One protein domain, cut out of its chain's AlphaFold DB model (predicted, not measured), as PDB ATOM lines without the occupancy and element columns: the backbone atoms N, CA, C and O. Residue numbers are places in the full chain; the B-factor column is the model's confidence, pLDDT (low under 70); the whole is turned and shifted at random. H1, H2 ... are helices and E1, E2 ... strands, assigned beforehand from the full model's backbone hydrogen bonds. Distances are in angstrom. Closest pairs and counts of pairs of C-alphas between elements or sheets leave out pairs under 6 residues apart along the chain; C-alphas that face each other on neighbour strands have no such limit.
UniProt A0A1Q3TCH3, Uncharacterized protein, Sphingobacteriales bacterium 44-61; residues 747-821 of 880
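What this domain is: This is residues 747 to 821 of the 880 residues of an uncharacterized protein of Sphingobacteriales bacterium 44-61 (UniProt A0A1Q3TCH3). The domain has little regular structure: a small strand hairpin, E1 and E2, and two one-turn helices lie among loops, and a long final loop reaches out to its free tip, residues 804 to 810, then folds back. The 75 printed residues hold H1, H2, E1, E2 in that order, a mixed class with 14 residues in named elements. The whole is only just compact, close to loose, with a radius of gyration of the C-alphas of 13.5 A, and spans 43 by 28 by 23 A.

How they stand to each other: H1, residues 755 to 758, and H2, residues 765 to 768, are close but not clearly touching; their closest C-alphas, Ala 755 and Leu 765, are 7.7 A apart. Both are too short for an O i to N i+4 pair; each has its one O i to N i+3 pair within range. E1, residues 769 to 771, and E2, residues 786 to 788, form an antiparallel hairpin at 136 degrees, with N 770 and O 787 within hydrogen-bond range at 2.9 A. H1 is apart from both strands.

Where its parts are: H1 begins at C-alpha 755 (-16.848, -24.934, -18.404) and measures 4.9 A, H2 5.5 A, E1 and E2 7.1 A each. E2 ends at C-alpha 788 (-22.686, -14.896, -14.497).

The domain as a whole: The C-alphas farthest apart, Ser 774 and Ala 807, are 43.1 A apart. The printed part has no cut; the link E1 to E2 is long. pLDDT is under 70 in 12 residues, among them 804 to 809.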
ATOM      1  N   ALA A 747     -20.187 -27.000  -8.469       85.31
ATOM      2  CA  ALA A 747     -20.527 -25.583  -8.514       85.31
ATOM      3  C   ALA A 747     -20.410 -25.048  -9.953       85.31
ATOM      4  O   ALA A 747     -19.428 -25.323 -10.641       85.31
ATOM      5  N   ALA A 748     -21.386 -24.244 -10.379       87.44
ATOM      6  CA  ALA A 748     -21.252 -23.389 -11.554       87.44
ATOM      7  C   ALA A 748     -20.358 -22.192 -11.185       87.44
ATOM      8  O   ALA A 748     -20.853 -21.108 -10.870       87.44
ATOM      9  N   THR A 749     -19.043 -22.415 -11.157       89.31
ATOM     10  CA  THR A 749     -18.026 -21.387 -10.889       89.31
ATOM     11  C   THR A 749     -17.870 -20.419 -12.062       89.31
ATOM     12  O   THR A 749     -17.261 -19.366 -11.911       89.31
ATOM     13  N   MET A 750     -18.449 -20.751 -13.220       91.19
ATOM     14  CA  MET A 750     -18.365 -20.023 -14.486       91.19
ATOM     15  C   MET A 750     -16.957 -20.016 -15.085       91.19
ATOM     16  O   MET A 750     -16.717 -19.290 -16.051       91.19
ATOM     17  N   GLU A 751     -16.017 -20.800 -14.558       91.62
ATOM     18  CA  GLU A 751     -14.618 -20.693 -14.956       91.62
ATOM     19  C   GLU A 751     -14.308 -21.394 -16.277       91.62
ATOM     20  O   GLU A 751     -14.863 -22.435 -16.627       91.62
ATOM     21  N   THR A 752     -13.400 -20.807 -17.059       86.19
ATOM     22  CA  THR A 752     -13.211 -21.227 -18.464       86.19
ATOM     23  C   THR A 752     -12.555 -22.608 -18.593       86.19
ATOM     24  O   THR A 752     -12.794 -23.299 -19.580       86.19
ATOM     25  N   ALA A 753     -11.779 -23.048 -17.596       84.12
ATOM     26  CA  ALA A 753     -11.223 -24.405 -17.560       84.12
ATOM     27  C   ALA A 753     -12.247 -25.455 -17.073       84.12
ATOM     28  O   ALA A 753     -12.183 -26.618 -17.467       84.12
ATOM     29  N   GLN A 754     -13.218 -25.039 -16.256       83.25
ATOM     30  CA  GLN A 754     -14.266 -25.873 -15.669       83.25
ATOM     31  C   GLN A 754     -15.474 -26.020 -16.608       83.25
ATOM     32  O   GLN A 754     -16.141 -27.053 -16.573       83.25
ATOM     33  N   ALA A 755     -15.709 -25.042 -17.490       80.62
ATOM     34  CA  ALA A 755     -16.848 -24.934 -18.404       80.62
ATOM     35  C   ALA A 755     -17.259 -26.242 -19.109       80.62
ATOM     36  O   ALA A 755     -18.448 -26.527 -19.229       80.62
ATOM     37  N   ALA A 756     -16.306 -27.066 -19.560       76.44
ATOM     38  CA  ALA A 756     -16.611 -28.348 -20.209       76.44
ATOM     39  C   ALA A 756     -17.316 -29.349 -19.269       76.44
ATOM     40  O   ALA A 756     -18.165 -30.117 -19.714       76.44
ATOM     41  N   THR A 757     -16.991 -29.309 -17.974       76.62
ATOM     42  CA  THR A 757     -17.643 -30.100 -16.919       76.62
ATOM     43  C   THR A 757     -18.956 -29.449 -16.489       76.62
ATOM     44  O   THR A 757     -19.967 -30.132 -16.359       76.62
ATOM     45  N   GLU A 758     -18.980 -28.125 -16.308       84.06
ATOM     46  CA  GLU A 758     -20.176 -27.393 -15.861       84.06
ATOM     47  C   GLU A 758     -21.353 -27.517 -16.845       84.06
ATOM     48  O   GLU A 758     -22.486 -27.760 -16.424       84.06
ATOM     49  N   ASN A 759     -21.093 -27.405 -18.156       80.62
ATOM     50  CA  ASN A 759     -22.114 -27.503 -19.212       80.62
ATOM     51  C   ASN A 759     -22.754 -28.907 -19.317       80.62
ATOM     52  O   ASN A 759     -23.737 -29.071 -20.037       80.62
ATOM     53  N   MET A 760     -22.247 -29.920 -18.600       79.75
ATOM     54  CA  MET A 760     -22.938 -31.210 -18.446       79.75
ATOM     55  C   MET A 760     -24.120 -31.143 -17.463       79.75
ATOM     56  O   MET A 760     -24.985 -32.018 -17.502       79.75
ATOM     57  N   PHE A 761     -24.155 -30.139 -16.581       78.62
ATOM     58  CA  PHE A 761     -25.121 -30.024 -15.480       78.62
ATOM     59  C   PHE A 761     -25.963 -28.738 -15.539       78.62
ATOM     60  O   PHE A 761     -27.140 -28.770 -15.177       78.62
ATOM     61  N   TYR A 762     -25.395 -27.619 -16.004       83.19
ATOM     62  CA  TYR A 762     -26.050 -26.306 -16.002       83.19
ATOM     63  C   TYR A 762     -26.208 -25.729 -17.411       83.19
ATOM     64  O   TYR A 762     -25.284 -25.719 -18.220       83.19
ATOM     65  N   ASN A 763     -27.387 -25.168 -17.666       81.38
ATOM     66  CA  ASN A 763     -27.699 -24.366 -18.843       81.38
ATOM     67  C   ASN A 763     -27.299 -22.898 -18.617       81.38
ATOM     68  O   ASN A 763     -27.061 -22.477 -17.485       81.38
ATOM     69  N   ASN A 764     -27.293 -22.103 -19.693       82.69
ATOM     70  CA  ASN A 764     -27.045 -20.648 -19.716       82.69
ATOM     71  C   ASN A 764     -25.649 -20.173 -19.263       82.69
ATOM     72  O   ASN A 764     -25.415 -18.963 -19.229       82.69
ATOM     73  N   LEU A 765     -24.708 -21.080 -18.972       85.62
ATOM     74  CA  LEU A 765     -23.335 -20.741 -18.580       85.62
ATOM     75  C   LEU A 765     -22.649 -19.860 -19.635       85.62
ATOM     76  O   LEU A 765     -22.367 -18.694 -19.379       85.62
ATOM     77  N   GLU A 766     -22.459 -20.385 -20.850       86.94
ATOM     78  CA  GLU A 766     -21.800 -19.674 -21.958       86.94
ATOM     79  C   GLU A 766     -22.460 -18.324 -22.269       86.94
ATOM     80  O   GLU A 766     -21.776 -17.328 -22.486       86.94
ATOM     81  N   ALA A 767     -23.796 -18.281 -22.254       84.56
ATOM     82  CA  ALA A 767     -24.568 -17.087 -22.588       84.56
ATOM     83  C   ALA A 767     -24.420 -15.965 -21.547       84.56
ATOM     84  O   ALA A 767     -24.503 -14.791 -21.907       84.56
ATOM     85  N   THR A 768     -24.214 -16.310 -20.271       88.31
ATOM     86  CA  THR A 768     -24.138 -15.347 -19.156       88.31
ATOM     87  C   THR A 768     -22.717 -15.079 -18.666       88.31
ATOM     88  O   THR A 768     -22.519 -14.118 -17.921       88.31
ATOM     89  N   ARG A 769     -21.722 -15.877 -19.074       92.88
ATOM     90  CA  ARG A 769     -20.332 -15.734 -18.625       92.88
ATOM     91  C   ARG A 769     -19.721 -14.407 -19.075       92.88
ATOM     92  O   ARG A 769     -19.569 -14.140 -20.264       92.88
ATOM     93  N   VAL A 770     -19.255 -13.626 -18.109       91.56
ATOM     94  CA  VAL A 770     -18.411 -12.442 -18.329       91.56
ATOM     95  C   VAL A 770     -17.165 -12.503 -17.450       91.56
ATOM     96  O   VAL A 770     -17.078 -13.322 -16.538       91.56
ATOM     97  N   ASN A 771     -16.195 -11.622 -17.708       93.38
ATOM     98  CA  ASN A 771     -15.101 -11.384 -16.765       93.38
ATOM     99  C   ASN A 771     -15.651 -10.797 -15.456       93.38
ATOM    100  O   ASN A 771     -16.557  -9.958 -15.491       93.38
ATOM    101  N   ARG A 772     -15.071 -11.186 -14.318       90.38
ATOM    102  CA  ARG A 772     -15.418 -10.642 -13.002       90.38
ATOM    103  C   ARG A 772     -15.339  -9.102 -12.986       90.38
ATOM    104  O   ARG A 772     -14.320  -8.544 -13.400       90.38
ATOM    105  N   PRO A 773     -16.366  -8.394 -12.479       85.50
ATOM    106  CA  PRO A 773     -16.316  -6.946 -12.320       85.50
ATOM    107  C   PRO A 773     -15.385  -6.530 -11.173       85.50
ATOM    108  O   PRO A 773     -15.278  -7.205 -10.147       85.50
ATOM    109  N   SER A 774     -14.742  -5.369 -11.325       81.94
ATOM    110  CA  SER A 774     -13.908  -4.785 -10.270       81.94
ATOM    111  C   SER A 774     -14.745  -4.502  -9.018       81.94
ATOM    112  O   SER A 774     -15.742  -3.784  -9.089       81.94
ATOM    113  N   GLY A 775     -14.341  -5.073  -7.882       81.19
ATOM    114  CA  GLY A 775     -15.048  -4.961  -6.600       81.19
ATOM    115  C   GLY A 775     -15.916  -6.168  -6.214       81.19
ATOM    116  O   GLY A 775     -16.390  -6.199  -5.079       81.19
ATOM    117  N   TYR A 776     -16.091  -7.171  -7.085       82.50
ATOM    118  CA  TYR A 776     -16.578  -8.491  -6.659       82.50
ATOM    119  C   TYR A 776     -15.418  -9.370  -6.177       82.50
ATOM    120  O   TYR A 776     -14.340  -9.372  -6.779       82.50
ATOM    121  N   THR A 777     -15.668 -10.149  -5.126       81.44
ATOM    122  CA  THR A 777     -14.842 -11.269  -4.654       81.44
ATOM    123  C   THR A 777     -15.733 -12.267  -3.922       81.44
ATOM    124  O   THR A 777     -16.573 -11.847  -3.123       81.44
ATOM    125  N   ASP A 778     -15.483 -13.563  -4.085       78.06
ATOM    126  CA  ASP A 778     -15.945 -14.593  -3.153       78.06
ATOM    127  C   ASP A 778     -14.807 -15.554  -2.779       78.06
ATOM    128  O   ASP A 778     -13.722 -15.508  -3.357       78.06
ATOM    129  N   THR A 779     -15.058 -16.393  -1.773       79.44
ATOM    130  CA  THR A 779     -14.111 -17.360  -1.198       79.44
ATOM    131  C   THR A 779     -14.440 -18.816  -1.559       79.44
ATOM    132  O   THR A 779     -14.051 -19.730  -0.834       79.44
ATOM    133  N   TYR A 780     -15.211 -19.037  -2.627       73.62
ATOM    134  CA  TYR A 780     -15.735 -20.347  -3.043       73.62
ATOM    135  C   TYR A 780     -15.306 -20.739  -4.465       73.62
ATOM    136  O   TYR A 780     -15.361 -21.916  -4.814       73.62
ATOM    137  N   THR A 781     -14.875 -19.762  -5.258       80.56
ATOM    138  CA  THR A 781     -14.452 -19.888  -6.655       80.56
ATOM    139  C   THR A 781     -12.946 -19.621  -6.744       80.56
ATOM    140  O   THR A 781     -12.503 -18.556  -6.312       80.56
ATOM    141  N   ASP A 782     -12.159 -20.570  -7.264       79.25
ATOM    142  CA  ASP A 782     -10.712 -20.414  -7.491       79.25
ATOM    143  C   ASP A 782     -10.296 -21.079  -8.832       79.25
ATOM    144  O   ASP A 782     -10.482 -22.294  -8.983       79.25
ATOM    145  N   PRO A 783      -9.781 -20.326  -9.828       86.12
ATOM    146  CA  PRO A 783      -9.696 -18.863  -9.855       86.12
ATOM    147  C   PRO A 783     -11.084 -18.207  -9.796       86.12
ATOM    148  O   PRO A 783     -12.105 -18.859  -9.993       86.12
ATOM    149  N   ASN A 784     -11.109 -16.903  -9.525       86.19
ATOM    150  CA  ASN A 784     -12.314 -16.073  -9.564       86.19
ATOM    151  C   ASN A 784     -12.102 -14.984 -10.620       86.19
ATOM    152  O   ASN A 784     -11.813 -13.832 -10.300       86.19
ATOM    153  N   ASP A 785     -12.155 -15.366 -11.890       92.44
ATOM    154  CA  ASP A 785     -11.954 -14.507 -13.060       92.44
ATOM    155  C   ASP A 785     -13.244 -14.326 -13.875       92.44
ATOM    156  O   ASP A 785     -13.334 -13.409 -14.703       92.44
ATOM    157  N   LYS A 786     -14.264 -15.158 -13.631       92.31
ATOM    158  CA  LYS A 786     -15.548 -15.185 -14.335       92.31
ATOM    159  C   LYS A 786     -16.732 -15.091 -13.380       92.31
ATOM    160  O   LYS A 786     -16.679 -15.530 -12.241       92.31
ATOM    161  N   VAL A 787     -17.829 -14.519 -13.872       91.00
ATOM    162  CA  VAL A 787     -19.132 -14.506 -13.188       91.00
ATOM    163  C   VAL A 787     -20.266 -14.646 -14.202       91.00
ATOM    164  O   VAL A 787     -20.085 -14.379 -15.393       91.00
ATOM    165  N   ALA A 788     -21.456 -15.013 -13.726       90.50
ATOM    166  CA  ALA A 788     -22.686 -14.896 -14.497       90.50
ATOM    167  C   ALA A 788     -23.236 -13.464 -14.416       90.50
ATOM    168  O   ALA A 788     -23.498 -12.950 -13.329       90.50
ATOM    169  N   LEU A 789     -23.452 -12.831 -15.568       88.31
ATOM    170  CA  LEU A 789     -24.117 -11.538 -15.679       88.31
ATOM    171  C   LEU A 789     -25.569 -11.721 -16.125       88.31
ATOM    172  O   LEU A 789     -25.838 -12.074 -17.275       88.31
ATOM    173  N   VAL A 790     -26.492 -11.393 -15.222       80.00
ATOM    174  CA  VAL A 790     -27.925 -11.267 -15.513       80.00
ATOM    175  C   VAL A 790     -28.339  -9.798 -15.572       80.00
ATOM    176  O   VAL A 790     -27.843  -8.977 -14.796       80.00
ATOM    177  N   ARG A 791     -29.233  -9.445 -16.503       70.94
ATOM    178  CA  ARG A 791     -29.793  -8.090 -16.647       70.94
ATOM    179  C   ARG A 791     -31.202  -8.113 -17.239       70.94
ATOM    180  O   ARG A 791     -31.519  -8.966 -18.064       70.94
ATOM    181  N   GLY A 792     -32.017  -7.122 -16.871       58.50
ATOM    182  CA  GLY A 792     -33.388  -6.962 -17.375       58.50
ATOM    183  C   GLY A 792     -33.496  -6.565 -18.855       58.50
ATOM    184  O   GLY A 792     -34.552  -6.745 -19.445       58.50
ATOM    185  N   ASP A 793     -32.417  -6.068 -19.463       63.06
ATOM    186  CA  ASP A 793     -32.320  -5.671 -20.877       63.06
ATOM    187  C   ASP A 793     -31.635  -6.727 -21.771       63.06
ATOM    188  O   ASP A 793     -31.416  -6.491 -22.958       63.06
ATOM    189  N   GLY A 794     -31.297  -7.900 -21.221       70.25
ATOM    190  CA  GLY A 794     -30.568  -8.953 -21.930       70.25
ATOM    191  C   GLY A 794     -30.817 -10.334 -21.329       70.25
ATOM    192  O   GLY A 794     -31.946 -10.823 -21.322       70.25
ATOM    193  N   ASN A 795     -29.764 -10.982 -20.825       70.25
ATOM    194  CA  ASN A 795     -29.878 -12.287 -20.174       70.25
ATOM    195  C   ASN A 795     -30.654 -12.176 -18.849       70.25
ATOM    196  O   ASN A 795     -30.067 -11.913 -17.800       70.25
ATOM    197  N   LYS A 796     -31.972 -12.399 -18.879       66.69
ATOM    198  CA  LYS A 796     -32.819 -12.358 -17.671       66.69
ATOM    199  C   LYS A 796     -32.648 -13.586 -16.757       66.69
ATOM    200  O   LYS A 796     -33.046 -13.532 -15.600       66.69
ATOM    201  N   ILE A 797     -32.068 -14.682 -17.260       69.81
ATOM    202  CA  ILE A 797     -31.903 -15.958 -16.542       69.81
ATOM    203  C   ILE A 797     -30.412 -16.312 -16.469       69.81
ATOM    204  O   ILE A 797     -29.724 -16.310 -17.488       69.81
ATOM    205  N   GLY A 798     -29.931 -16.614 -15.260       79.56
ATOM    206  CA  GLY A 798     -28.561 -17.064 -14.991       79.56
ATOM    207  C   GLY A 798     -28.344 -18.565 -15.250       79.56
ATOM    208  O   GLY A 798     -29.183 -19.208 -15.891       79.56
ATOM    209  N   PRO A 799     -27.245 -19.137 -14.723       85.19
ATOM    210  CA  PRO A 799     -26.998 -20.577 -14.696       85.19
ATOM    211  C   PRO A 799     -28.186 -21.351 -14.119       85.19
ATOM    212  O   PRO A 799     -28.700 -21.000 -13.056       85.19
ATOM    213  N   ALA A 800     -28.629 -22.400 -14.815       78.12
ATOM    214  CA  ALA A 800     -29.862 -23.112 -14.475       78.12
ATOM    215  C   ALA A 800     -29.718 -24.636 -14.602       78.12
ATOM    216  O   ALA A 800     -29.373 -25.152 -15.667       78.12
ATOM    217  N   ILE A 801     -30.047 -25.357 -13.528       78.00
ATOM    218  CA  ILE A 801     -30.058 -26.826 -13.460       78.00
ATOM    219  C   ILE A 801     -31.494 -27.342 -13.313       78.00
ATOM    220  O   ILE A 801     -32.307 -26.740 -12.613       78.00
ATOM    221  N   LEU A 802     -31.807 -28.460 -13.974       75.88
ATOM    222  CA  LEU A 802     -33.092 -29.149 -13.852       75.88
ATOM    223  C   LEU A 802     -32.888 -30.470 -13.108       75.88
ATOM    224  O   LEU A 802     -32.245 -31.382 -13.624       75.88
ATOM    225  N   LEU A 803     -33.461 -30.575 -11.911       70.44
ATOM    226  CA  LEU A 803     -33.389 -31.772 -11.076       70.44
ATOM    227  C   LEU A 803     -34.718 -32.532 -11.105       70.44
ATOM    228  O   LEU A 803     -35.790 -31.932 -11.043       70.44
ATOM    229  N   LYS A 804     -34.648 -33.867 -11.164       65.50
ATOM    230  CA  LYS A 804     -35.793 -34.730 -10.852       65.50
ATOM    231  C   LYS A 804     -35.756 -35.037  -9.358       65.50
ATOM    232  O   LYS A 804     -34.800 -35.654  -8.903       65.50
ATOM    233  N   VAL A 805     -36.818 -34.665  -8.650       63.31
ATOM    234  CA  VAL A 805     -37.014 -34.937  -7.219       63.31
ATOM    235  C   VAL A 805     -38.190 -35.889  -6.985       63.31
ATOM    236  O   VAL A 805     -39.037 -36.074  -7.864       63.31
ATOM    237  N   MET A 806     -38.226 -36.482  -5.798       60.62
ATOM    238  CA  MET A 806     -39.281 -37.331  -5.248       60.62
ATOM    239  C   MET A 806     -39.858 -36.704  -3.964       60.62
ATOM    240  O   MET A 806     -39.302 -35.758  -3.402       60.62
ATOM    241  N   ALA A 807     -40.984 -37.231  -3.472       55.16
ATOM    242  CA  ALA A 807     -41.573 -36.775  -2.215       55.16
ATOM    243  C   ALA A 807     -40.618 -37.023  -1.027       55.16
ATOM    244  O   ALA A 807     -40.178 -38.147  -0.792       55.16
ATOM    245  N   GLY A 808     -40.313 -35.966  -0.268       61.47
ATOM    246  CA  GLY A 808     -39.414 -36.012   0.892       61.47
ATOM    247  C   GLY A 808     -37.955 -35.622   0.619       61.47
ATOM    248  O   GLY A 808     -37.205 -35.453   1.585       61.47
ATOM    249  N   ASP A 809     -37.561 -35.419  -0.644       66.00
ATOM    250  CA  ASP A 809     -36.231 -34.906  -0.992       66.00
ATOM    251  C   ASP A 809     -35.983 -33.514  -0.386       66.00
ATOM    252  O   ASP A 809     -36.887 -32.684  -0.259       66.00
ATOM    253  N   ARG A 810     -34.723 -33.238  -0.033       74.50
ATOM    254  CA  ARG A 810     -34.275 -31.937   0.484       74.50
ATOM    255  C   ARG A 810     -33.177 -31.387  -0.413       74.50
ATOM    256  O   ARG A 810     -32.152 -32.035  -0.590       74.50
ATOM    257  N   PHE A 811     -33.369 -30.178  -0.928       75.06
ATOM    258  CA  PHE A 811     -32.341 -29.451  -1.668       75.06
ATOM    259  C   PHE A 811     -31.673 -28.397  -0.778       75.06
ATOM    260  O   PHE A 811     -32.323 -27.753   0.043       75.06
ATOM    261  N   ASN A 812     -30.373 -28.194  -0.981       76.50
ATOM    262  CA  ASN A 812     -29.641 -27.037  -0.482       76.50
ATOM    263  C   ASN A 812     -29.067 -26.306  -1.698       76.50
ATOM    264  O   ASN A 812     -28.368 -26.913  -2.506       76.50
ATOM    265  N   VAL A 813     -29.406 -25.029  -1.863       77.62
ATOM    266  CA  VAL A 813     -29.008 -24.220  -3.020       77.62
ATOM    267  C   VAL A 813     -28.431 -22.910  -2.516       77.62
ATOM    268  O   VAL A 813     -29.069 -22.191  -1.750       77.62
ATOM    269  N   LYS A 814     -27.228 -22.584  -2.988       76.88
ATOM    270  CA  LYS A 814     -26.553 -21.317  -2.726       76.88
ATOM    271  C   LYS A 814     -26.277 -20.612  -4.049       76.88
ATOM    272  O   LYS A 814     -25.680 -21.199  -4.945       76.88
ATOM    273  N   ALA A 815     -26.635 -19.337  -4.116       77.38
ATOM    274  CA  ALA A 815     -26.154 -18.405  -5.126       77.38
ATOM    275  C   ALA A 815     -25.517 -17.200  -4.423       77.38
ATOM    276  O   ALA A 815     -26.018 -16.747  -3.392       77.38
ATOM    277  N   SER A 816     -24.418 -16.690  -4.975       75.88
ATOM    278  CA  SER A 816     -23.846 -15.393  -4.605       75.88
ATOM    279  C   SER A 816     -24.298 -14.359  -5.636       75.88
ATOM    280  O   SER A 816     -24.289 -14.646  -6.831       75.88
ATOM    281  N   ALA A 817     -24.673 -13.159  -5.192       76.50
ATOM    282  CA  ALA A 817     -25.055 -12.052  -6.066       76.50
ATOM    283  C   ALA A 817     -24.298 -10.776  -5.674       76.50
ATOM    284  O   ALA A 817     -23.943 -10.586  -4.510       76.50
ATOM    285  N   TRP A 818     -24.046  -9.902  -6.648       75.50
ATOM    286  CA  TRP A 818     -23.336  -8.639  -6.452       75.50
ATOM    287  C   TRP A 818     -23.851  -7.581  -7.423       75.50
ATOM    288  O   TRP A 818     -24.116  -7.867  -8.591       75.50
ATOM    289  N   TRP A 819     -24.000  -6.357  -6.928       71.69
ATOM    290  CA  TRP A 819     -24.594  -5.238  -7.650       71.69
ATOM    291  C   TRP A 819     -24.000  -3.912  -7.168       71.69
ATOM    292  O   TRP A 819     -23.670  -3.759  -5.993       71.69
ATOM    293  N   THR A 820     -23.909  -2.933  -8.067       68.19
ATOM    294  CA  THR A 820     -23.421  -1.579  -7.773       68.19
ATOM    295  C   THR A 820     -24.556  -0.563  -7.907       68.19
ATOM    296  O   THR A 820     -24.860  -0.113  -9.012       68.19
ATOM    297  N   GLY A 821     -25.176  -0.176  -6.789       61.75
ATOM    298  CA  GLY A 821     -26.236   0.837  -6.766       61.75
ATOM    299  C   GLY A 821     -26.587   1.315  -5.355       61.75
ATOM    300  O   GLY A 821     -26.453   0.573  -4.385       61.75
TER     301      GLY A 821